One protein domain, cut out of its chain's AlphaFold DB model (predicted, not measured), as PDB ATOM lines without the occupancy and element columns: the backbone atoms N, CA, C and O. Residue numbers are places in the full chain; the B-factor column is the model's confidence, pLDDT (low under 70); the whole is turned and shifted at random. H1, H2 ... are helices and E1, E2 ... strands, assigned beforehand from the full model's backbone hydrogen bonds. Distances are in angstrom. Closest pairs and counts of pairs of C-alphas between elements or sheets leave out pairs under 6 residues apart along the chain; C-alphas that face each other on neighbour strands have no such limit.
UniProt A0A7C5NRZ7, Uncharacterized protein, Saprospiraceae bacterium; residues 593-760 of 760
ATOM      1  N   ALA A 593      34.066 -26.697 -42.419       94.44
ATOM      2  CA  ALA A 593      34.854 -25.775 -41.601       94.44
ATOM      3  C   ALA A 593      34.557 -24.314 -41.969       94.44
ATOM      4  O   ALA A 593      34.308 -23.487 -41.092       94.44
ATOM      5  N   ALA A 594      34.512 -24.015 -43.267       93.94
ATOM      6  CA  ALA A 594      34.220 -22.696 -43.806       93.94
ATOM      7  C   ALA A 594      32.779 -22.252 -43.497       93.94
ATOM      8  O   ALA A 594      32.543 -21.063 -43.273       93.94
ATOM      9  N   ILE A 595      31.823 -23.188 -43.415       95.38
ATOM     10  CA  ILE A 595      30.470 -22.897 -42.911       95.38
ATOM     11  C   ILE A 595      30.546 -22.384 -41.469       95.38
ATOM     12  O   ILE A 595      29.969 -21.337 -41.168       95.38
ATOM     13  N   ILE A 596      31.268 -23.080 -40.584       96.62
ATOM     14  CA  ILE A 596      31.399 -22.676 -39.177       96.62
ATOM     15  C   ILE A 596      32.113 -21.323 -39.059       96.62
ATOM     16  O   ILE A 596      31.635 -20.439 -38.348       96.62
ATOM     17  N   GLU A 597      33.213 -21.121 -39.787       96.56
ATOM     18  CA  GLU A 597      33.928 -19.838 -39.823       96.56
ATOM     19  C   GLU A 597      33.009 -18.694 -40.264       96.56
ATOM     20  O   GLU A 597      33.012 -17.620 -39.653       96.56
ATOM     21  N   ARG A 598      32.171 -18.930 -41.280       96.88
ATOM     22  CA  ARG A 598      31.184 -17.953 -41.743       96.88
ATOM     23  C   ARG A 598      30.107 -17.687 -40.695       96.88
ATOM     24  O   ARG A 598      29.787 -16.522 -40.483       96.88
ATOM     25  N   ILE A 599      29.587 -18.707 -40.007       97.94
ATOM     26  CA  ILE A 599      28.620 -18.526 -38.908       97.94
ATOM     27  C   ILE A 599      29.219 -17.652 -37.798       97.94
ATOM     28  O   ILE A 599      28.587 -16.681 -37.382       97.94
ATOM     29  N   ILE A 600      30.455 -17.933 -37.369       97.50
ATOM     30  CA  ILE A 600      31.161 -17.140 -36.347       97.50
ATOM     31  C   ILE A 600      31.354 -15.693 -36.825       97.50
ATOM     32  O   ILE A 600      31.093 -14.742 -36.084       97.50
ATOM     33  N   GLN A 601      31.774 -15.508 -38.081       97.50
ATOM     34  CA  GLN A 601      31.967 -14.180 -38.662       97.50
ATOM     35  C   GLN A 601      30.652 -13.389 -38.737       97.50
ATOM     36  O   GLN A 601      30.637 -12.196 -38.423       97.50
ATOM     37  N   LEU A 602      29.563 -14.029 -39.167       97.88
ATOM     38  CA  LEU A 602      28.237 -13.423 -39.248       97.88
ATOM     39  C   LEU A 602      27.703 -13.071 -37.859       97.88
ATOM     40  O   LEU A 602      27.147 -11.988 -37.701       97.88
ATOM     41  N   ASP A 603      27.909 -13.912 -36.842       96.75
ATOM     42  CA  ASP A 603      27.435 -13.617 -35.485       96.75
ATOM     43  C   ASP A 603      28.169 -12.405 -34.893       96.75
ATOM     44  O   ASP A 603      27.538 -11.521 -34.308       96.75
ATOM     45  N   TYR A 604      29.485 -12.308 -35.120       96.75
ATOM     46  CA  TYR A 604      30.270 -11.135 -34.737       96.75
ATOM     47  C   TYR A 604      29.789  -9.866 -35.456       96.75
ATOM     48  O   TYR A 604      29.527  -8.850 -34.809       96.75
ATOM     49  N   LYS A 605      29.621  -9.922 -36.786       96.69
ATOM     50  CA  LYS A 605      29.110  -8.790 -37.578       96.69
ATOM     51  C   LYS A 605      27.701  -8.390 -37.146       96.69
ATOM     52  O   LYS A 605      27.447  -7.205 -36.980       96.69
ATOM     53  N   GLY A 606      26.823  -9.358 -36.894       94.94
ATOM     54  CA  GLY A 606      25.454  -9.129 -36.441       94.94
ATOM     55  C   GLY A 606      25.373  -8.415 -35.093       94.94
ATOM     56  O   GLY A 606      24.467  -7.621 -34.863       94.94
ATOM     57  N   LYS A 607      26.338  -8.666 -34.200       94.38
ATOM     58  CA  LYS A 607      26.456  -7.969 -32.910       94.38
ATOM     59  C   LYS A 607      27.052  -6.562 -33.040       94.38
ATOM     60  O   LYS A 607      26.755  -5.713 -32.205       94.38
ATOM     61  N   ALA A 608      27.912  -6.334 -34.033       94.00
ATOM     62  CA  ALA A 608      28.648  -5.080 -34.204       94.00
ATOM     63  C   ALA A 608      27.941  -4.060 -35.117       94.00
ATOM     64  O   ALA A 608      28.090  -2.855 -34.912       94.00
ATOM     65  N   ASP A 609      27.196  -4.522 -36.123       91.19
ATOM     66  CA  ASP A 609      26.512  -3.686 -37.111       91.19
ATOM     67  C   ASP A 609      25.035  -3.505 -36.736       91.19
ATOM     68  O   ASP A 609      24.232  -4.433 -36.806       91.19
ATOM     69  N   ILE A 610      24.678  -2.285 -36.336       85.56
ATOM     70  CA  ILE A 610      23.318  -1.931 -35.911       85.56
ATOM     71  C   ILE A 610      22.345  -1.863 -37.100       85.56
ATOM     72  O   ILE A 610      21.146  -2.074 -36.917       85.56
ATOM     73  N   GLU A 611      22.838  -1.554 -38.301       88.12
ATOM     74  CA  GLU A 611      21.998  -1.357 -39.486       88.12
ATOM     75  C   GLU A 611      21.776  -2.669 -40.242       88.12
ATOM     76  O   GLU A 611      20.652  -2.931 -40.661       88.12
ATOM     77  N   LYS A 612      22.814  -3.509 -40.372       92.62
ATOM     78  CA  LYS A 612      22.750  -4.800 -41.091       92.62
ATOM     79  C   LYS A 612      22.681  -6.033 -40.187       92.62
ATOM     80  O   LYS A 612      22.815  -7.171 -40.644       92.62
ATOM     81  N   GLY A 613      22.538  -5.825 -38.880       93.69
ATOM     82  CA  GLY A 613      22.583  -6.912 -37.905       93.69
ATOM     83  C   GLY A 613      21.506  -7.974 -38.134       93.69
ATOM     84  O   GLY A 613      21.762  -9.167 -37.960       93.69
ATOM     85  N   ALA A 614      20.322  -7.553 -38.589       96.31
ATOM     86  CA  ALA A 614      19.201  -8.443 -38.870       96.31
ATOM     87  C   ALA A 614      19.495  -9.399 -40.030       96.31
ATOM     88  O   ALA A 614      19.227 -10.595 -39.907       96.31
ATOM     89  N   GLU A 615      20.085  -8.911 -41.121       96.88
ATOM     90  CA  GLU A 615      20.461  -9.712 -42.286       96.88
ATOM     91  C   GLU A 615      21.519 -10.759 -41.922       96.88
ATOM     92  O   GLU A 615      21.400 -11.917 -42.316       96.88
ATOM     93  N   TYR A 616      22.509 -10.398 -41.099       97.75
ATOM     94  CA  TYR A 616      23.534 -11.349 -40.667       97.75
ATOM     95  C   TYR A 616      22.968 -12.469 -39.789       97.75
ATOM     96  O   TYR A 616      23.284 -13.636 -40.017       97.75
ATOM     97  N   PHE A 617      22.101 -12.156 -38.819       98.25
ATOM     98  CA  PHE A 617      21.441 -13.204 -38.030       98.25
ATOM     99  C   PHE A 617      20.466 -14.034 -38.871       98.25
ATOM    100  O   PHE A 617      20.343 -15.235 -38.635       98.25
ATOM    101  N   TYR A 618      19.825 -13.428 -39.873       97.94
ATOM    102  CA  TYR A 618      18.966 -14.145 -40.810       97.94
ATOM    103  C   TYR A 618      19.753 -15.203 -41.591       97.94
ATOM    104  O   TYR A 618      19.342 -16.360 -41.631       97.94
ATOM    105  N   GLU A 619      20.921 -14.842 -42.133       97.44
ATOM    106  CA  GLU A 619      21.807 -15.781 -42.834       97.44
ATOM    107  C   GLU A 619      22.266 -16.945 -41.939       97.44
ATOM    108  O   GLU A 619      22.351 -18.080 -42.406       97.44
ATOM    109  N   ILE A 620      22.523 -16.705 -40.648       98.06
ATOM    110  CA  ILE A 620      22.859 -17.787 -39.704       98.06
ATOM    111  C   ILE A 620      21.658 -18.713 -39.485       98.06
ATOM    112  O   ILE A 620      21.819 -19.934 -39.473       98.06
ATOM    113  N   GLY A 621      20.455 -18.149 -39.339       97.88
ATOM    114  CA  GLY A 621      19.223 -18.933 -39.241       97.88
ATOM    115  C   GLY A 621      19.022 -19.824 -40.470       97.88
ATOM    116  O   GLY A 621      18.742 -21.017 -40.324       97.88
ATOM    117  N   LEU A 622      19.245 -19.275 -41.673       96.50
ATOM    118  CA  LEU A 622      19.213 -20.033 -42.929       96.50
ATOM    119  C   LEU A 622      20.224 -21.178 -42.911       96.50
ATOM    120  O   LEU A 622      19.861 -22.296 -43.271       96.50
ATOM    121  N   ALA A 623      21.448 -20.932 -42.432       96.19
ATOM    122  CA  ALA A 623      22.487 -21.952 -42.362       96.19
ATOM    123  C   ALA A 623      22.041 -23.174 -41.548       96.19
ATOM    124  O   ALA A 623      22.063 -24.298 -42.050       96.19
ATOM    125  N   TYR A 624      21.582 -22.960 -40.312       97.31
ATOM    126  CA  TYR A 624      21.108 -24.052 -39.458       97.31
ATOM    127  C   TYR A 624      19.881 -24.759 -40.041       97.31
ATOM    128  O   TYR A 624      19.811 -25.986 -40.003       97.31
ATOM    129  N   TYR A 625      18.944 -24.010 -40.630       95.88
ATOM    130  CA  TYR A 625      17.768 -24.598 -41.267       95.88
ATOM    131  C   TYR A 625      18.156 -25.486 -42.455       95.88
ATOM    132  O   TYR A 625      17.718 -26.631 -42.553       95.88
ATOM    133  N   ASN A 626      19.013 -24.989 -43.345       94.00
ATOM    134  CA  ASN A 626      19.367 -25.689 -44.575       94.00
ATOM    135  C   ASN A 626      20.296 -26.893 -44.351       94.00
ATOM    136  O   ASN A 626      20.355 -27.769 -45.211       94.00
ATOM    137  N   MET A 627      21.002 -26.956 -43.219       94.19
ATOM    138  CA  MET A 627      21.784 -28.127 -42.796       94.19
ATOM    139  C   MET A 627      20.978 -29.154 -41.988       94.19
ATOM    140  O   MET A 627      21.496 -30.219 -41.650       94.19
ATOM    141  N   SER A 628      19.726 -28.851 -41.648       93.81
ATOM    142  CA  SER A 628      18.822 -29.815 -41.017       93.81
ATOM    143  C   SER A 628      18.245 -30.799 -42.040       93.81
ATOM    144  O   SER A 628      18.354 -30.598 -43.251       93.81
ATOM    145  N   TYR A 629      17.525 -31.810 -41.552       92.25
ATOM    146  CA  TYR A 629      16.741 -32.765 -42.339       92.25
ATOM    147  C   TYR A 629      15.868 -32.114 -43.428       92.25
ATOM    148  O   TYR A 629      15.598 -32.738 -44.459       92.25
ATOM    149  N   PHE A 630      15.392 -30.888 -43.193       90.75
ATOM    150  CA  PHE A 630      14.445 -30.171 -44.054       90.75
ATOM    151  C   PHE A 630      15.118 -29.396 -45.194       90.75
ATOM    152  O   PHE A 630      14.448 -28.964 -46.134       90.75
ATOM    153  N   GLY A 631      16.434 -29.216 -45.107       90.75
ATOM    154  CA  GLY A 631      17.204 -28.338 -45.967       90.75
ATOM    155  C   GLY A 631      17.903 -29.020 -47.140       90.75
ATOM    156  O   GLY A 631      18.046 -30.239 -47.196       90.75
ATOM    157  N   SER A 632      18.378 -28.210 -48.084       88.69
ATOM    158  CA  SER A 632      19.125 -28.661 -49.268       88.69
ATOM    159  C   SER A 632      20.590 -29.018 -48.987       88.69
ATOM    160  O   SER A 632      21.254 -29.565 -49.856       88.69
ATOM    161  N   SER A 633      21.119 -28.693 -47.804       91.62
ATOM    162  CA  SER A 633      22.506 -28.966 -47.391       91.62
ATOM    163  C   SER A 633      22.576 -29.912 -46.187       91.62
ATOM    164  O   SER A 633      23.520 -29.853 -45.402       91.62
ATOM    165  N   TRP A 634      21.582 -30.791 -46.032       91.75
ATOM    166  CA  TRP A 634      21.482 -31.758 -44.932       91.75
ATOM    167  C   TRP A 634      22.704 -32.688 -44.817       91.75
ATOM    168  O   TRP A 634      23.082 -33.072 -43.711       91.75
ATOM    169  N   GLN A 635      23.376 -33.003 -45.932       91.12
ATOM    170  CA  GLN A 635      24.592 -33.830 -45.951       91.12
ATOM    171  C   GLN A 635      25.777 -33.181 -45.217       91.12
ATOM    172  O   GLN A 635      26.781 -33.840 -44.948       91.12
ATOM    173  N   ALA A 636      25.682 -31.893 -44.867       92.06
ATOM    174  CA  ALA A 636      26.645 -31.264 -43.972       92.06
ATOM    175  C   ALA A 636      26.601 -31.875 -42.558       92.06
ATOM    176  O   ALA A 636      27.614 -31.838 -41.860       92.06
ATOM    177  N   MET A 637      25.459 -32.449 -42.153       92.25
ATOM    178  CA  MET A 637      25.209 -32.942 -40.794       92.25
ATOM    179  C   MET A 637      24.897 -34.441 -40.710       92.25
ATOM    180  O   MET A 637      25.188 -35.041 -39.673       92.25
ATOM    181  N   ASP A 638      24.351 -35.051 -41.768       91.12
ATOM    182  CA  ASP A 638      23.937 -36.460 -41.760       91.12
ATOM    183  C   ASP A 638      24.487 -37.256 -42.950       91.12
ATOM    184  O   ASP A 638      24.621 -36.750 -44.062       91.12
ATOM    185  N   ALA A 639      24.735 -38.550 -42.729       90.31
ATOM    186  CA  ALA A 639      25.134 -39.489 -43.780       90.31
ATOM    187  C   ALA A 639      23.937 -40.030 -44.584       90.31
ATOM    188  O   ALA A 639      24.074 -40.390 -45.753       90.31
ATOM    189  N   PHE A 640      22.754 -40.099 -43.967       91.94
ATOM    190  CA  PHE A 640      21.542 -40.618 -44.592       91.94
ATOM    191  C   PHE A 640      20.288 -39.982 -43.990       91.94
ATOM    192  O   PHE A 640      20.238 -39.673 -42.801       91.94
ATOM    193  N   ARG A 641      19.248 -39.854 -44.815       88.75
ATOM    194  CA  ARG A 641      17.896 -39.477 -44.390       88.75
ATOM    195  C   ARG A 641      16.848 -40.260 -45.165       88.75
ATOM    196  O   ARG A 641      17.034 -40.554 -46.349       88.75
ATOM    197  N   SER A 642      15.710 -40.535 -44.533       87.62
ATOM    198  CA  SER A 642      14.570 -41.169 -45.200       87.62
ATOM    199  C   SER A 642      13.257 -40.458 -44.903       87.62
ATOM    200  O   SER A 642      12.891 -40.232 -43.753       87.62
ATOM    201  N   GLY A 643      12.480 -40.186 -45.954       83.88
ATOM    202  CA  GLY A 643      11.090 -39.739 -45.810       83.88
ATOM    203  C   GLY A 643      10.192 -40.777 -45.126       83.88
ATOM    204  O   GLY A 643       9.174 -40.420 -44.545       83.88
ATOM    205  N   ALA A 644      10.567 -42.063 -45.153       82.81
ATOM    206  CA  ALA A 644       9.804 -43.121 -44.492       82.81
ATOM    207  C   ALA A 644       9.936 -43.088 -42.960       82.81
ATOM    208  O   ALA A 644       9.080 -43.620 -42.257       82.81
ATOM    209  N   ASN A 645      10.971 -42.443 -42.421       83.12
ATOM    210  CA  ASN A 645      11.170 -42.365 -40.976       83.12
ATOM    211  C   ASN A 645      10.126 -41.468 -40.286       83.12
ATOM    212  O   ASN A 645       9.840 -41.669 -39.109       83.12
ATOM    213  N   TRP A 646       9.433 -40.601 -41.042       76.81
ATOM    214  CA  TRP A 646       8.257 -39.851 -40.572       76.81
ATOM    215  C   TRP A 646       7.134 -40.737 -40.013       76.81
ATOM    216  O   TRP A 646       6.316 -40.254 -39.238       76.81
ATOM    217  N   TYR A 647       7.061 -42.023 -40.378       74.62
ATOM    218  CA  TYR A 647       6.053 -42.941 -39.824       74.62
ATOM    219  C   TYR A 647       6.408 -43.470 -38.431       74.62
ATOM    220  O   TYR A 647       5.543 -44.020 -37.750       74.62
ATOM    221  N   TYR A 648       7.670 -43.343 -38.024       78.38
ATOM    222  CA  TYR A 648       8.231 -44.008 -36.847       78.38
ATOM    223  C   TYR A 648       8.999 -43.035 -35.950       78.38
ATOM    224  O   TYR A 648       9.966 -43.431 -35.293       78.38
ATOM    225  N   VAL A 649       8.590 -41.761 -35.953       79.94
ATOM    226  CA  VAL A 649       9.246 -40.692 -35.194       79.94
ATOM    227  C   VAL A 649       9.397 -41.097 -33.728       79.94
ATOM    228  O   VAL A 649       8.456 -41.581 -33.093       79.94
ATOM    229  N   ASN A 650      10.601 -40.910 -33.199       84.00
ATOM    230  CA  ASN A 650      10.969 -41.244 -31.831       84.00
ATOM    231  C   ASN A 650      11.831 -40.132 -31.226       84.00
ATOM    232  O   ASN A 650      12.418 -39.343 -31.957       84.00
ATOM    233  N   ASP A 651      11.920 -40.085 -29.896       83.00
ATOM    234  CA  ASP A 651      12.583 -38.977 -29.187       83.00
ATOM    235  C   ASP A 651      14.091 -38.888 -29.461       83.00
ATOM    236  O   ASP A 651      14.684 -37.820 -29.334       83.00
ATOM    237  N   GLU A 652      14.724 -40.008 -29.815       86.62
ATOM    238  CA  GLU A 652      16.168 -40.080 -30.047       86.62
ATOM    239  C   GLU A 652      16.544 -39.724 -31.492       86.62
ATOM    240  O   GLU A 652      17.723 -39.511 -31.785       86.62
ATOM    241  N   ASN A 653      15.558 -39.652 -32.395       88.88
ATOM    242  CA  ASN A 653      15.734 -39.511 -33.843       88.88
ATOM    243  C   ASN A 653      16.656 -40.577 -34.447       88.88
ATOM    244  O   ASN A 653      17.349 -40.322 -35.433       88.88
ATOM    245  N   VAL A 654      16.666 -41.768 -33.842       92.81
ATOM    246  CA  VAL A 654      17.449 -42.919 -34.292       92.81
ATOM    247  C   VAL A 654      16.515 -43.939 -34.921       92.81
ATOM    248  O   VAL A 654      15.558 -44.396 -34.298       92.81
ATOM    249  N   TYR A 655      16.799 -44.319 -36.162       91.56
ATOM    250  CA  TYR A 655      15.968 -45.238 -36.934       91.56
ATOM    251  C   TYR A 655      16.761 -46.484 -37.334       91.56
ATOM    252  O   TYR A 655      17.941 -46.365 -37.669       91.56
ATOM    253  N   PRO A 656      16.153 -47.686 -37.343       90.50
ATOM    254  CA  PRO A 656      16.823 -48.880 -37.842       90.50
ATOM    255  C   PRO A 656      17.330 -48.673 -39.273       90.50
ATOM    256  O   PRO A 656      16.569 -48.277 -40.157       90.50
ATOM    257  N   HIS A 657      18.609 -48.961 -39.508       89.38
ATOM    258  CA  HIS A 657      19.230 -48.866 -40.824       89.38
ATOM    259  C   HIS A 657      20.036 -50.130 -41.103       89.38
ATOM    260  O   HIS A 657      20.726 -50.639 -40.221       89.38
ATOM    261  N   TYR A 658      19.925 -50.656 -42.321       83.69
ATOM    262  CA  TYR A 658      20.655 -51.856 -42.715       83.69
ATOM    263  C   TYR A 658      22.168 -51.599 -42.666       83.69
ATOM    264  O   TYR A 658      22.625 -50.564 -43.135       83.69
ATOM    265  N   GLY A 659      22.932 -52.523 -42.083       80.06
ATOM    266  CA  GLY A 659      24.383 -52.386 -41.903       80.06
ATOM    267  C   GLY A 659      24.803 -51.554 -40.685       80.06
ATOM    268  O   GLY A 659      25.860 -51.804 -40.129       80.06
ATOM    269  N   SER A 660      23.968 -50.642 -40.172       89.00
ATOM    270  CA  SER A 660      24.353 -49.833 -39.009       89.00
ATOM    271  C   SER A 660      23.925 -50.474 -37.679       89.00
ATOM    272  O   SER A 660      22.721 -50.531 -37.399       89.00
ATOM    273  N   PRO A 661      24.865 -50.877 -36.799       89.81
ATOM    274  CA  PRO A 661      24.522 -51.456 -35.493       89.81
ATOM    275  C   PRO A 661      23.816 -50.468 -34.560       89.81
ATOM    276  O   PRO A 661      23.105 -50.873 -33.641       89.81
ATOM    277  N   PHE A 662      23.990 -49.168 -34.799       93.50
ATOM    278  CA  PHE A 662      23.436 -48.098 -33.972       93.50
ATOM    279  C   PHE A 662      22.256 -47.377 -34.633       93.50
ATOM    280  O   PHE A 662      21.774 -46.384 -34.087       93.50
ATOM    281  N   GLY A 663      21.799 -47.850 -35.796       93.38
ATOM    282  CA  GLY A 663      20.802 -47.162 -36.609       93.38
ATOM    283  C   GLY A 663      21.316 -45.854 -37.223       93.38
ATOM    284  O   GLY A 663      22.480 -45.493 -37.090       93.38
ATOM    285  N   ASN A 664      20.428 -45.130 -37.896       93.69
ATOM    286  CA  ASN A 664      20.696 -43.820 -38.477       93.69
ATOM    287  C   ASN A 664      20.119 -42.715 -37.594       93.69
ATOM    288  O   ASN A 664      18.920 -42.739 -37.308       93.69
ATOM    289  N   LYS A 665      20.957 -41.759 -37.187       93.19
ATOM    290  CA  LYS A 665      20.548 -40.576 -36.424       93.19
ATOM    291  C   LYS A 665      20.346 -39.407 -37.386       93.19
ATOM    292  O   LYS A 665      21.301 -38.992 -38.030       93.19
ATOM    293  N   GLU A 666      19.125 -38.883 -37.459       92.44
ATOM    294  CA  GLU A 666      18.771 -37.772 -38.358       92.44
ATOM    295  C   GLU A 666      18.779 -36.417 -37.619       92.44
ATOM    296  O   GLU A 666      18.243 -36.293 -36.513       92.44
ATOM    297  N   ASN A 667      19.361 -35.382 -38.232       93.00
ATOM    298  CA  ASN A 667      19.469 -34.026 -37.695       93.00
ATOM    299  C   ASN A 667      18.193 -33.207 -37.948       93.00
ATOM    300  O   ASN A 667      18.113 -32.406 -38.881       93.00
ATOM    301  N   ILE A 668      17.179 -33.401 -37.107       91.69
ATOM    302  CA  ILE A 668      15.898 -32.679 -37.209       91.69
ATOM    303  C   ILE A 668      15.805 -31.437 -36.304       91.69
ATOM    304  O   ILE A 668      14.770 -30.776 -36.296       91.69
ATOM    305  N   ASP A 669      16.842 -31.130 -35.516       92.00
ATOM    306  CA  ASP A 669      16.807 -30.033 -34.540       92.00
ATOM    307  C   ASP A 669      16.857 -28.658 -35.232       92.00
ATOM    308  O   ASP A 669      17.835 -28.295 -35.885       92.00
ATOM    309  N   LEU A 670      15.787 -27.877 -35.060       94.75
ATOM    310  CA  LEU A 670      15.640 -26.521 -35.597       94.75
ATOM    311  C   LEU A 670      15.803 -25.423 -34.532       94.75
ATOM    312  O   LEU A 670      15.528 -24.256 -34.813       94.75
ATOM    313  N   SER A 671      16.241 -25.757 -33.315       95.44
ATOM    314  CA  SER A 671      16.338 -24.818 -32.187       95.44
ATOM    315  C   SER A 671      17.243 -23.619 -32.482       95.44
ATOM    316  O   SER A 671      16.840 -22.478 -32.247       95.44
ATOM    317  N   GLN A 672      18.425 -23.844 -33.065       97.06
ATOM    318  CA  GLN A 672      19.324 -22.754 -33.457       97.06
ATOM    319  C   GLN A 672      18.772 -21.933 -34.618       97.06
ATOM    320  O   GLN A 672      18.855 -20.707 -34.586       97.06
ATOM    321  N   ALA A 673      18.173 -22.582 -35.621       97.69
ATOM    322  CA  ALA A 673      17.546 -21.874 -36.733       97.69
ATOM    323  C   ALA A 673      16.466 -20.914 -36.210       97.69
ATOM    324  O   ALA A 673      16.518 -19.712 -36.471       97.69
ATOM    325  N   LEU A 674      15.558 -21.424 -35.372       97.69
ATOM    326  CA  LEU A 674      14.505 -20.642 -34.732       97.69
ATOM    327  C   LEU A 674      15.068 -19.495 -33.881       97.69
ATOM    328  O   LEU A 674      14.594 -18.366 -33.997       97.69
ATOM    329  N   PHE A 675      16.091 -19.760 -33.064       97.94
ATOM    330  CA  PHE A 675      16.740 -18.739 -32.240       97.94
ATOM    331  C   PHE A 675      17.294 -17.585 -33.084       97.94
ATOM    332  O   PHE A 675      17.051 -16.418 -32.772       97.94
ATOM    333  N   TYR A 676      18.018 -17.890 -34.162       98.38
ATOM    334  CA  TYR A 676      18.628 -16.869 -35.011       98.38
ATOM    335  C   TYR A 676      17.611 -16.122 -35.880       98.38
ATOM    336  O   TYR A 676      17.760 -14.910 -36.063       98.38
ATOM    337  N   PHE A 677      16.545 -16.782 -36.345       98.31
ATOM    338  CA  PHE A 677      15.433 -16.092 -37.000       98.31
ATOM    339  C   PHE A 677      14.713 -15.147 -36.036       98.31
ATOM    340  O   PHE A 677      14.486 -13.987 -36.373       98.31
ATOM    341  N   GLU A 678      14.431 -15.578 -34.808       97.75
ATOM    342  CA  GLU A 678      13.797 -14.707 -33.819       97.75
ATOM    343  C   GLU A 678      14.700 -13.523 -33.448       97.75
ATOM    344  O   GLU A 678      14.262 -12.372 -33.405       97.75
ATOM    345  N   LYS A 679      16.000 -13.776 -33.278       97.56
ATOM    346  CA  LYS A 679      16.997 -12.729 -33.048       97.56
ATOM    347  C   LYS A 679      17.045 -11.727 -34.203       97.56
ATOM    348  O   LYS A 679      17.037 -10.526 -33.944       97.56
ATOM    349  N   SER A 680      17.057 -12.200 -35.452       97.88
ATOM    350  CA  SER A 680      16.997 -11.360 -36.655       97.88
ATOM    351  C   SER A 680      15.749 -10.474 -36.658       97.88
ATOM    352  O   SER A 680      15.859  -9.258 -36.822       97.88
ATOM    353  N   ARG A 681      14.575 -11.057 -36.381       97.19
ATOM    354  CA  ARG A 681      13.297 -10.340 -36.317       97.19
ATOM    355  C   ARG A 681      13.295  -9.244 -35.252       97.19
ATOM    356  O   ARG A 681      12.805  -8.150 -35.510       97.19
ATOM    357  N   LEU A 682      13.832  -9.528 -34.066       95.56
ATOM    358  CA  LEU A 682      13.842  -8.589 -32.940       95.56
ATOM    359  C   LEU A 682      14.772  -7.388 -33.160       95.56
ATOM    360  O   LEU A 682      14.485  -6.308 -32.650       95.56
ATOM    361  N   VAL A 683      15.873  -7.559 -33.900       95.88
ATOM    362  CA  VAL A 683      16.818  -6.463 -34.194       95.88
ATOM    363  C   VAL A 683      16.541  -5.762 -35.529       95.88
ATOM    364  O   VAL A 683      17.195  -4.769 -35.849       95.88
ATOM    365  N   ALA A 684      15.583  -6.262 -36.310       95.31
ATOM    366  CA  ALA A 684      15.213  -5.711 -37.604       95.31
ATOM    367  C   ALA A 684      14.674  -4.281 -37.498       95.31
ATOM    368  O   ALA A 684      13.722  -3.997 -36.774       95.31
ATOM    369  N   ARG A 685      15.255  -3.379 -38.296       91.06
ATOM    370  CA  ARG A 685      14.788  -1.989 -38.460       91.06
ATOM    371  C   ARG A 685      13.839  -1.809 -39.643       91.06
ATOM    372  O   ARG A 685      13.181  -0.781 -39.758       91.06
ATOM    373  N   ASN A 686      13.775  -2.814 -40.512       90.25
ATOM    374  CA  ASN A 686      12.894  -2.881 -41.667       90.25
ATOM    375  C   ASN A 686      11.889  -4.026 -41.468       90.25
ATOM    376  O   ASN A 686      12.277  -5.148 -41.135       90.25
ATOM    377  N   SER A 687      10.603  -3.756 -41.697       94.19
ATOM    378  CA  SER A 687       9.539  -4.757 -41.606       94.19
ATOM    379  C   SER A 687       9.703  -5.899 -42.615       94.19
ATOM    380  O   SER A 687       9.290  -7.014 -42.313       94.19
ATOM    381  N   GLU A 688      10.358  -5.680 -43.761       95.44
ATOM    382  CA  GLU A 688      10.576  -6.726 -44.774       95.44
ATOM    383  C   GLU A 688      11.474  -7.866 -44.260       95.44
ATOM    384  O   GLU A 688      11.116  -9.038 -44.376       95.44
ATOM    385  N   ILE A 689      12.626  -7.555 -43.648       95.00
ATOM    386  CA  ILE A 689      13.517  -8.591 -43.091       95.00
ATOM    387  C   ILE A 689      12.909  -9.230 -41.837       95.00
ATOM    388  O   ILE A 689      13.025 -10.441 -41.650       95.00
ATOM    389  N   ALA A 690      12.172  -8.455 -41.031       96.31
ATOM    390  CA  ALA A 690      11.418  -8.988 -39.899       96.31
ATOM    391  C   ALA A 690      10.349 -10.001 -40.350       96.31
ATOM    392  O   ALA A 690      10.214 -11.064 -39.743       96.31
ATOM    393  N   ALA A 691       9.641  -9.714 -41.447       96.56
ATOM    394  CA  ALA A 691       8.664 -10.620 -42.043       96.56
ATOM    395  C   ALA A 691       9.327 -11.895 -42.589       96.56
ATOM    396  O   ALA A 691       8.839 -12.996 -42.332       96.56
ATOM    397  N   LYS A 692      10.473 -11.784 -43.278       95.50
ATOM    398  CA  LYS A 692      11.247 -12.961 -43.726       95.50
ATOM    399  C   LYS A 692      11.642 -13.860 -42.558       95.50
ATOM    400  O   LYS A 692      11.393 -15.065 -42.581       95.50
ATOM    401  N   ALA A 693      12.211 -13.260 -41.516       97.00
ATOM    402  CA  ALA A 693      12.631 -13.967 -40.319       97.00
ATOM    403  C   ALA A 693      11.445 -14.634 -39.600       97.00
ATOM    404  O   ALA A 693      11.524 -15.813 -39.257       97.00
ATOM    405  N   ALA A 694      10.311 -13.938 -39.463       97.19
ATOM    406  CA  ALA A 694       9.088 -14.508 -38.899       97.19
ATOM    407  C   ALA A 694       8.563 -15.696 -39.726       97.19
ATOM    408  O   ALA A 694       8.141 -16.701 -39.160       97.19
ATOM    409  N   PHE A 695       8.633 -15.644 -41.058       96.12
ATOM    410  CA  PHE A 695       8.237 -16.775 -41.902       96.12
ATOM    411  C   PHE A 695       9.124 -18.001 -41.713       96.12
ATOM    412  O   PHE A 695       8.614 -19.113 -41.559       96.12
ATOM    413  N   MET A 696      10.439 -17.812 -41.673       96.31
ATOM    414  CA  MET A 696      11.357 -18.921 -41.434       96.31
ATOM    415  C   MET A 696      11.222 -19.493 -40.013       96.31
ATOM    416  O   MET A 696      11.241 -20.713 -39.838       96.31
ATOM    417  N   ALA A 697      10.974 -18.648 -39.008       97.00
ATOM    418  CA  ALA A 697      10.626 -19.088 -37.657       97.00
ATOM    419  C   ALA A 697       9.309 -19.892 -37.632       97.00
ATOM    420  O   ALA A 697       9.235 -20.943 -36.993       97.00
ATOM    421  N   ALA A 698       8.294 -19.470 -38.397       94.88
ATOM    422  CA  ALA A 698       7.030 -20.198 -38.533       94.88
ATOM    423  C   ALA A 698       7.213 -21.585 -39.163       94.88
ATOM    424  O   ALA A 698       6.562 -22.546 -38.749       94.88
ATOM    425  N   ARG A 699       8.124 -21.715 -40.136       92.69
ATOM    426  CA  ARG A 699       8.503 -23.017 -40.703       92.69
ATOM    427  C   ARG A 699       9.181 -23.909 -39.673       92.69
ATOM    428  O   ARG A 699       8.862 -25.092 -39.618       92.69
ATOM    429  N   CYS A 700      10.050 -23.352 -38.829       94.88
ATOM    430  CA  CYS A 700      10.660 -24.109 -37.736       94.88
ATOM    431  C   CYS A 700       9.598 -24.663 -36.776       94.88
ATOM    432  O   CYS A 700       9.613 -25.854 -36.475       94.88
ATOM    433  N   GLU A 701       8.635 -23.839 -36.350       93.88
ATOM    434  CA  GLU A 701       7.514 -24.294 -35.513       93.88
ATOM    435  C   GLU A 701       6.681 -25.384 -36.204       93.88
ATOM    436  O   GLU A 701       6.386 -26.420 -35.607       93.88
ATOM    437  N   GLN A 702       6.335 -25.182 -37.477       90.56
ATOM    438  CA  GLN A 702       5.564 -26.151 -38.250       90.56
ATOM    439  C   GLN A 702       6.280 -27.504 -38.363       90.56
ATOM    440  O   GLN A 702       5.662 -28.544 -38.126       90.56
ATOM    441  N   ASN A 703       7.564 -27.497 -38.714       90.12
ATOM    442  CA  ASN A 703       8.346 -28.713 -38.906       90.12
ATOM    443  C   ASN A 703       8.619 -29.434 -37.578       90.12
ATOM    444  O   ASN A 703       8.494 -30.659 -37.525       90.12
ATOM    445  N   ASN A 704       8.840 -28.690 -36.490       90.44
ATOM    446  CA  ASN A 704       8.888 -29.251 -35.137       90.44
ATOM    447  C   ASN A 704       7.576 -29.957 -34.766       90.44
ATOM    448  O   ASN A 704       7.610 -31.036 -34.179       90.44
ATOM    449  N   TYR A 705       6.416 -29.396 -35.134       88.88
ATOM    450  CA  TYR A 705       5.145 -30.092 -34.935       88.88
ATOM    451  C   TYR A 705       5.045 -31.351 -35.790       88.88
ATOM    452  O   TYR A 705       4.619 -32.379 -35.277       88.88
ATOM    453  N   PHE A 706       5.434 -31.305 -37.068       85.06
ATOM    454  CA  PHE A 706       5.334 -32.469 -37.955       85.06
ATOM    455  C   PHE A 706       6.160 -33.670 -37.485       85.06
ATOM    456  O   PHE A 706       5.750 -34.803 -37.730       85.06
ATOM    457  N   PHE A 707       7.247 -33.418 -36.757       83.12
ATOM    458  CA  PHE A 707       8.077 -34.422 -36.090       83.12
ATOM    459  C   PHE A 707       7.806 -34.555 -34.583       83.12
ATOM    460  O   PHE A 707       8.589 -35.151 -33.849       83.12
ATOM    461  N   SER A 708       6.692 -34.022 -34.092       83.50
ATOM    462  CA  SER A 708       6.248 -34.274 -32.722       83.50
ATOM    463  C   SER A 708       5.396 -35.541 -32.660       83.50
ATOM    464  O   SER A 708       4.694 -35.892 -33.613       83.50
ATOM    465  N   LYS A 709       5.378 -36.197 -31.496       77.88
ATOM    466  CA  LYS A 709       4.472 -37.327 -31.222       77.88
ATOM    467  C   LYS A 709       2.991 -36.952 -31.324       77.88
ATOM    468  O   LYS A 709       2.155 -37.824 -31.548       77.88
ATOM    469  N   ASP A 710       2.679 -35.668 -31.170       79.88
ATOM    470  CA  ASP A 710       1.318 -35.136 -31.225       79.88
ATOM    471  C   ASP A 710       0.828 -34.917 -32.668       79.88
ATOM    472  O   ASP A 710      -0.352 -34.629 -32.899       79.88
ATOM    473  N   CYS A 711       1.708 -35.088 -33.663       81.38
ATOM    474  CA  CYS A 711       1.349 -35.000 -35.068       81.38
ATOM    475  C   CYS A 711       0.481 -36.183 -35.501       81.38
ATOM    476  O   CYS A 711       0.923 -37.325 -35.593       81.38
ATOM    477  N   ASN A 712      -0.766 -35.901 -35.868       72.44
ATOM    478  CA  ASN A 712      -1.711 -36.898 -36.372       72.44
ATOM    479  C   ASN A 712      -1.671 -37.076 -37.904       72.44
ATOM    480  O   ASN A 712      -2.698 -37.392 -38.518       72.44
ATOM    481  N   TYR A 713      -0.517 -36.840 -38.539       71.88
ATOM    482  CA  TYR A 713      -0.385 -36.972 -39.989       71.88
ATOM    483  C   TYR A 713      -0.630 -38.408 -40.457       71.88
ATOM    484  O   TYR A 713      -0.116 -39.367 -39.886       71.88
ATOM    485  N   ASN A 714      -1.416 -38.562 -41.525       64.25
ATOM    486  CA  ASN A 714      -1.713 -39.859 -42.117       64.25
ATOM    487  C   ASN A 714      -1.704 -39.751 -43.648       64.25
ATOM    488  O   ASN A 714      -2.568 -39.118 -44.252       64.25
ATOM    489  N   ILE A 715      -0.752 -40.427 -44.285       59.66
ATOM    490  CA  ILE A 715      -0.566 -40.411 -45.743       59.66
ATOM    491  C   ILE A 715      -1.758 -40.952 -46.541       59.66
ATOM    492  O   ILE A 715      -1.943 -40.576 -47.695       59.66
ATOM    493  N   TYR A 716      -2.606 -41.792 -45.942       61.34
ATOM    494  CA  TYR A 716      -3.755 -42.390 -46.624       61.34
ATOM    495  C   TYR A 716      -4.925 -41.418 -46.787       61.34
ATOM    496  O   TYR A 716      -5.860 -41.711 -47.529       61.34
ATOM    497  N   ASN A 717      -4.903 -40.272 -46.097       64.56
ATOM    498  CA  ASN A 717      -5.984 -39.291 -46.171       64.56
ATOM    499  C   ASN A 717      -5.606 -37.998 -46.914       64.56
ATOM    500  O   ASN A 717      -6.491 -37.172 -47.133       64.56
ATOM    501  N   ASN A 718      -4.345 -37.842 -47.343       59.91
ATOM    502  CA  ASN A 718      -3.825 -36.679 -48.077       59.91
ATOM    503  C   ASN A 718      -4.148 -35.318 -47.408       59.91
ATOM    504  O   ASN A 718      -4.205 -34.282 -48.075       59.91
ATOM    505  N   ARG A 719      -4.411 -35.309 -46.090       67.56
ATOM    506  CA  ARG A 719      -4.705 -34.096 -45.317       67.56
ATOM    507  C   ARG A 719      -3.430 -33.629 -44.634       67.56
ATOM    508  O   ARG A 719      -2.885 -34.328 -43.785       67.56
ATOM    509  N   ILE A 720      -2.999 -32.417 -44.967       69.81
ATOM    510  CA  ILE A 720      -1.929 -31.744 -44.232       69.81
ATOM    511  C   ILE A 720      -2.437 -31.481 -42.801       69.81
ATOM    512  O   ILE A 720      -3.532 -30.919 -42.655       69.81
ATOM    513  N   PRO A 721      -1.697 -31.877 -41.749       75.25
ATOM    514  CA  PRO A 721      -2.097 -31.640 -40.372       75.25
ATOM    515  C   PRO A 721      -2.231 -30.145 -40.105       75.25
ATOM    516  O   PRO A 721      -1.516 -29.317 -40.669       75.25
ATOM    517  N   ASN A 722      -3.142 -29.792 -39.207       79.62
ATOM    518  CA  ASN A 722      -3.291 -28.429 -38.721       79.62
ATOM    519  C   ASN A 722      -2.542 -28.343 -37.375       79.62
ATOM    520  O   ASN A 722      -3.098 -28.841 -36.398       79.62
ATOM    521  N   PRO A 723      -1.325 -27.766 -37.303       83.75
ATOM    522  CA  PRO A 723      -0.531 -27.684 -36.079       83.75
ATOM    523  C   PRO A 723      -1.310 -26.999 -34.959       83.75
ATOM    524  O   PRO A 723      -2.121 -26.139 -35.256       83.75
ATOM    525  N   PRO A 724      -1.142 -27.314 -33.680       87.69
ATOM    526  CA  PRO A 724      -1.740 -26.558 -32.581       87.69
ATOM    527  C   PRO A 724      -1.373 -25.059 -32.584       87.69
ATOM    528  O   PRO A 724      -0.605 -24.591 -33.429       87.69
ATOM    529  N   LYS A 725      -1.974 -24.263 -31.690       87.75
ATOM    530  CA  LYS A 725      -1.766 -22.796 -31.681       87.75
ATOM    531  C   LYS A 725      -0.321 -22.438 -31.334       87.75
ATOM    532  O   LYS A 725       0.228 -21.513 -31.918       87.75
ATOM    533  N   GLU A 726       0.271 -23.209 -30.436       88.62
ATOM    534  CA  GLU A 726       1.651 -23.125 -29.968       88.62
ATOM    535  C   GLU A 726       2.698 -23.358 -31.071       88.62
ATOM    536  O   GLU A 726       3.826 -22.911 -30.923       88.62
ATOM    537  N   TYR A 727       2.323 -23.981 -32.195       88.75
ATOM    538  CA  TYR A 727       3.194 -24.193 -33.361       88.75
ATOM    539  C   TYR A 727       2.843 -23.280 -34.548       88.75
ATOM    540  O   TYR A 727       3.169 -23.578 -35.700       88.75
ATOM    541  N   ARG A 728       2.073 -22.213 -34.301       89.75
ATOM    542  CA  ARG A 728       1.647 -21.237 -35.321       89.75
ATOM    543  C   ARG A 728       1.800 -19.799 -34.841       89.75
ATOM    544  O   ARG A 728       1.152 -18.898 -35.380       89.75
ATOM    545  N   THR A 729       2.649 -19.583 -33.844       94.94
ATOM    546  CA  THR A 729       2.870 -18.278 -33.218       94.94
ATOM    547  C   THR A 729       3.389 -17.288 -34.251       94.94
ATOM    548  O   THR A 729       2.828 -16.201 -34.403       94.94
ATOM    549  N   TYR A 730       4.379 -17.689 -35.048       95.56
ATOM    550  CA  TYR A 730       4.951 -16.799 -36.058       95.56
ATOM    551  C   TYR A 730       4.084 -16.660 -37.310       95.56
ATOM    552  O   TYR A 730       4.077 -15.598 -37.927       95.56
ATOM    553  N   PHE A 731       3.282 -17.672 -37.663       94.12
ATOM    554  CA  PHE A 731       2.272 -17.498 -38.712       94.12
ATOM    555  C   PHE A 731       1.202 -16.487 -38.301       94.12
ATOM    556  O   PHE A 731       0.773 -15.691 -39.132       94.12
ATOM    557  N   LYS A 732       0.781 -16.491 -37.029       94.50
ATOM    558  CA  LYS A 732      -0.093 -15.448 -36.489       94.50
ATOM    559  C   LYS A 732       0.588 -14.077 -36.547       94.50
ATOM    560  O   LYS A 732      -0.006 -13.147 -37.076       94.50
ATOM    561  N   LEU A 733       1.833 -13.983 -36.081       95.06
ATOM    562  CA  LEU A 733       2.602 -12.738 -36.089       95.06
ATOM    563  C   LEU A 733       2.740 -12.138 -37.499       95.06
ATOM    564  O   LEU A 733       2.594 -10.935 -37.671       95.06
ATOM    565  N   LEU A 734       2.969 -12.976 -38.515       95.31
ATOM    566  CA  LEU A 734       3.010 -12.555 -39.918       95.31
ATOM    567  C   LEU A 734       1.728 -11.871 -40.391       95.31
ATOM    568  O   LEU A 734       1.803 -10.900 -41.137       95.31
ATOM    569  N   VAL A 735       0.570 -12.393 -39.987       95.31
ATOM    570  CA  VAL A 735      -0.737 -11.826 -40.349       95.31
ATOM    571  C   VAL A 735      -1.008 -10.548 -39.565       95.31
ATOM    572  O   VAL A 735      -1.473  -9.576 -40.150       95.31
ATOM    573  N   ASP A 736      -0.709 -10.553 -38.267       95.06
ATOM    574  CA  ASP A 736      -1.053  -9.452 -37.369       95.06
ATOM    575  C   ASP A 736      -0.164  -8.211 -37.589       95.06
ATOM    576  O   ASP A 736      -0.671  -7.094 -37.552       95.06
ATOM    577  N   GLU A 737       1.141  -8.392 -37.832       95.88
ATOM    578  CA  GLU A 737       2.129  -7.296 -37.797       95.88
ATOM    579  C   GLU A 737       2.816  -7.020 -39.147       95.88
ATOM    580  O   GLU A 737       3.443  -5.974 -39.321       95.88
ATOM    581  N   TYR A 738       2.739  -7.945 -40.115       96.19
ATOM    582  CA  TYR A 738       3.546  -7.880 -41.345       96.19
ATOM    583  C   TYR A 738       2.739  -7.976 -42.653       96.19
ATOM    584  O   TYR A 738       3.337  -8.142 -43.721       96.19
ATOM    585  N   SER A 739       1.410  -7.814 -42.616       94.75
ATOM    586  CA  SER A 739       0.521  -7.910 -43.794       94.75
ATOM    587  C   SER A 739       0.858  -6.938 -44.932       94.75
ATOM    588  O   SER A 739       0.597  -7.228 -46.106       94.75
ATOM    589  N   ASP A 740       1.450  -5.797 -44.582       94.56
ATOM    590  CA  ASP A 740       1.733  -4.689 -45.499       94.56
ATOM    591  C   ASP A 740       3.077  -4.844 -46.233       94.56
ATOM    592  O   ASP A 740       3.408  -4.044 -47.109       94.56
ATOM    593  N   THR A 741       3.855  -5.880 -45.902       96.56
ATOM    594  CA  THR A 741       5.175  -6.140 -46.502       96.56
ATOM    595  C   THR A 741       5.067  -6.803 -47.877       96.56
ATOM    596  O   THR A 741       4.161  -7.603 -48.150       96.56
ATOM    597  N   GLN A 742       6.024  -6.526 -48.764       95.25
ATOM    598  CA  GLN A 742       6.131  -7.204 -50.061       95.25
ATOM    599  C   GLN A 742       6.378  -8.702 -49.882       95.25
ATOM    600  O   GLN A 742       5.812  -9.514 -50.625       95.25
ATOM    601  N   VAL A 743       7.169  -9.062 -48.868       92.81
ATOM    602  CA  VAL A 743       7.425 -10.449 -48.475       92.81
ATOM    603  C   VAL A 743       6.119 -11.166 -48.148       92.81
ATOM    604  O   VAL A 743       5.864 -12.224 -48.715       92.81
ATOM    605  N   TYR A 744       5.232 -10.586 -47.335       94.88
ATOM    606  CA  TYR A 744       3.932 -11.199 -47.040       94.88
ATOM    607  C   TYR A 744       3.125 -11.481 -48.315       94.88
ATOM    608  O   TYR A 744       2.624 -12.592 -48.511       94.88
ATOM    609  N   GLN A 745       3.059 -10.513 -49.234       94.25
ATOM    610  CA  GLN A 745       2.350 -10.682 -50.506       94.25
ATOM    611  C   GLN A 745       2.972 -11.780 -51.379       94.25
ATOM    612  O   GLN A 745       2.253 -12.501 -52.077       94.25
ATOM    613  N   GLN A 746       4.297 -11.929 -51.348       92.75
ATOM    614  CA  GLN A 746       4.993 -13.030 -52.004       92.75
ATOM    615  C   GLN A 746       4.648 -14.377 -51.357       92.75
ATOM    616  O   GLN A 746       4.267 -15.311 -52.063       92.75
ATOM    617  N   LEU A 747       4.689 -14.467 -50.028       92.12
ATOM    618  CA  LEU A 747       4.387 -15.691 -49.283       92.12
ATOM    619  C   LEU A 747       2.947 -16.169 -49.508       92.12
ATOM    620  O   LEU A 747       2.724 -17.370 -49.653       92.12
ATOM    621  N   ILE A 748       1.975 -15.257 -49.620       92.38
ATOM    622  CA  ILE A 748       0.590 -15.596 -49.991       92.38
ATOM    623  C   ILE A 748       0.503 -16.219 -51.394       92.38
ATOM    624  O   ILE A 748      -0.351 -17.076 -51.635       92.38
ATOM    625  N   ARG A 749       1.368 -15.813 -52.334       90.38
ATOM    626  CA  ARG A 749       1.396 -16.379 -53.693       90.38
ATOM    627  C   ARG A 749       2.118 -17.721 -53.752       90.38
ATOM    628  O   ARG A 749       1.674 -18.612 -54.475       90.38
ATOM    629  N   GLU A 750       3.215 -17.860 -53.017       87.25
ATOM    630  CA  GLU A 750       4.153 -18.975 -53.184       87.25
ATOM    631  C   GLU A 750       3.947 -20.106 -52.166       87.25
ATOM    632  O   GLU A 750       4.103 -21.278 -52.512       87.25
ATOM    633  N   CYS A 751       3.508 -19.800 -50.942       87.56
ATOM    634  CA  CYS A 751       3.282 -20.789 -49.891       87.56
ATOM    635  C   CYS A 751       1.784 -21.087 -49.727       87.56
ATOM    636  O   CYS A 751       1.048 -20.386 -49.026       87.56
ATOM    637  N   ARG A 752       1.316 -22.192 -50.326       86.00
ATOM    638  CA  ARG A 752      -0.098 -22.617 -50.240       86.00
ATOM    639  C   ARG A 752      -0.583 -22.808 -48.804       86.00
ATOM    640  O   ARG A 752      -1.749 -22.544 -48.515       86.00
ATOM    641  N   TYR A 753       0.298 -23.277 -47.922       86.00
ATOM    642  CA  TYR A 753      -0.026 -23.487 -46.518       86.00
ATOM    643  C   TYR A 753      -0.307 -22.158 -45.810       86.00
ATOM    644  O   TYR A 753      -1.373 -21.985 -45.216       86.00
ATOM    645  N   PHE A 754       0.614 -21.200 -45.927       89.44
ATOM    646  CA  PHE A 754       0.461 -19.882 -45.322       89.44
ATOM    647  C   PHE A 754      -0.737 -19.123 -45.903       89.44
ATOM    648  O   PHE A 754      -1.544 -18.582 -45.152       89.44
ATOM    649  N   ALA A 755      -0.943 -19.191 -47.222       89.69
ATOM    650  CA  ALA A 755      -2.118 -18.619 -47.875       89.69
ATOM    651  C   ALA A 755      -3.441 -19.191 -47.338       89.69
ATOM    652  O   ALA A 755      -4.433 -18.472 -47.231       89.69
ATOM    653  N   ALA A 756      -3.481 -20.485 -46.999       87.25
ATOM    654  CA  ALA A 756      -4.650 -21.109 -46.387       87.25
ATOM    655  C   ALA A 756      -4.822 -20.723 -44.908       87.25
ATOM    656  O   ALA A 756      -5.956 -20.642 -44.435       87.25
ATOM    657  N   TYR A 757      -3.723 -20.491 -44.187       88.12
ATOM    658  CA  TYR A 757      -3.744 -20.003 -42.810       88.12
ATOM    659  C   TYR A 757      -4.280 -18.568 -42.730       88.12
ATOM    660  O   TYR A 757      -5.231 -18.332 -41.997       88.12
ATOM    661  N   ALA A 758      -3.746 -17.655 -43.545       88.50
ATOM    662  CA  ALA A 758      -4.084 -16.228 -43.540       88.50
ATOM    663  C   ALA A 758      -5.515 -15.894 -44.015       88.50
ATOM    664  O   ALA A 758      -5.960 -14.759 -43.890       88.50
ATOM    665  N   ARG A 759      -6.236 -16.861 -44.602       84.94
ATOM    666  CA  ARG A 759      -7.652 -16.713 -44.999       84.94
ATOM    667  C   ARG A 759      -8.640 -16.981 -43.860       84.94
ATOM    668  O   ARG A 759      -9.834 -16.759 -44.056       84.94
ATOM    669  N   LYS A 760      -8.170 -17.556 -42.754       61.59
ATOM    670  CA  LYS A 760      -8.964 -17.822 -41.550       61.59
ATOM    671  C   LYS A 760      -8.852 -16.648 -40.599       61.59
ATOM    672  O   LYS A 760      -9.867 -16.407 -39.911       61.59
TER     673      LYS A 760
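What this domain is: This is residues 593 to 760 of the 760 residues of an uncharacterized protein of Saprospiraceae bacterium (UniProt A0A7C5NRZ7). A flat slab of helices has a small two-stranded hairpin, E1 and E2, far out at one end. The core of the slab is an up-and-down bundle of H2, H4 and H5, with H1 packed on H2 at one side and H6 packed on H5 at the other. H7 packs on one part of H5, and H8 follows it at a corner. The printed part has 168 residues, with eight named helices and two named strands in the order H1 H2 H3 E1 E2 H4 H5 H6 H7 H8; the class is mostly helix and the sheet, E1 - E2, is antiparallel. The whole is compact, with a radius of gyration of the C-alphas of 17.3 A and spans of 51 by 44 by 23 A.

How they stand to each other: E1, residues 654 to 657, and E2, residues 660 to 665, form an antiparallel hairpin at 133 degrees; N 655 and O 664 are 2.9 A apart and N 664 and O 655 2.8 A, both within hydrogen-bond range. H3, residues 643 to 647, comes closest to E1 with the C-alphas of Asn 645 and Tyr 655, 6.9 A apart. The hub is H5, residues 687 to 706, touching four helices. It forms a helical hairpin with H4, residues 671 to 683, at a shallow tilt of 22 degrees, opposite ways; the closest C-alphas, of Arg 681 and Ala 690, are 4.3 A apart. H2, residues 613 to 626, touches H4 at Gly 621 and Ala 673, with C-alphas 4.2 A apart, and touches H5 at Tyr 618 and Ala 693, with C-alphas 6.4 A apart. H1, residues 593 to 608, forms a helical hairpin with H2 at a shallow tilt of 28 degrees; the closest C-alphas, of Gly 606 and Gly 613, are 3.9 A apart. H6, residues 729 to 737, forms a helical hairpin with H5; the closest C-alphas, of Ala 698 and Tyr 730, are 4.7 A apart. H5 touches H7, residues 742 to 750, with residues 688 to 692 alone, at a tilt of 37 degrees, only just steep; the closest C-alphas, of Glu 688 and Val 743, are 6.1 A apart. H8, residues 752 to 757, and H7 touch only at the corner, closest at the C-alphas of Ile 748 and Ala 755, 4.6 A apart. Each O i to N i+4 pair is within hydrogen-bond range in H1, H2, H4, H5, H6, H7 and H8; H3 has 0 of 1, and 1 of 2 O i to N i+3 pairs.

Where its parts are: E2 measures 10.3 A from first to last C-alpha, H5 28.3 A, H1 22.8 A, H2 20.2 A and H4 18.5 A. H1 begins at C-alpha 593 (34.854, -25.775, -41.601), and H8 ends at C-alpha 757 (-3.744, -20.003, -42.810).

The domain as a whole: The C-alphas of Pro 661 and Asp 740, the two farthest apart, are 53.0 A apart. The printed part has no cut; the links H2 to H3 and H5 to H6 are long. Mean pLDDT of the printed part is 90.3, with residues 714 to 720 and 760 under 70.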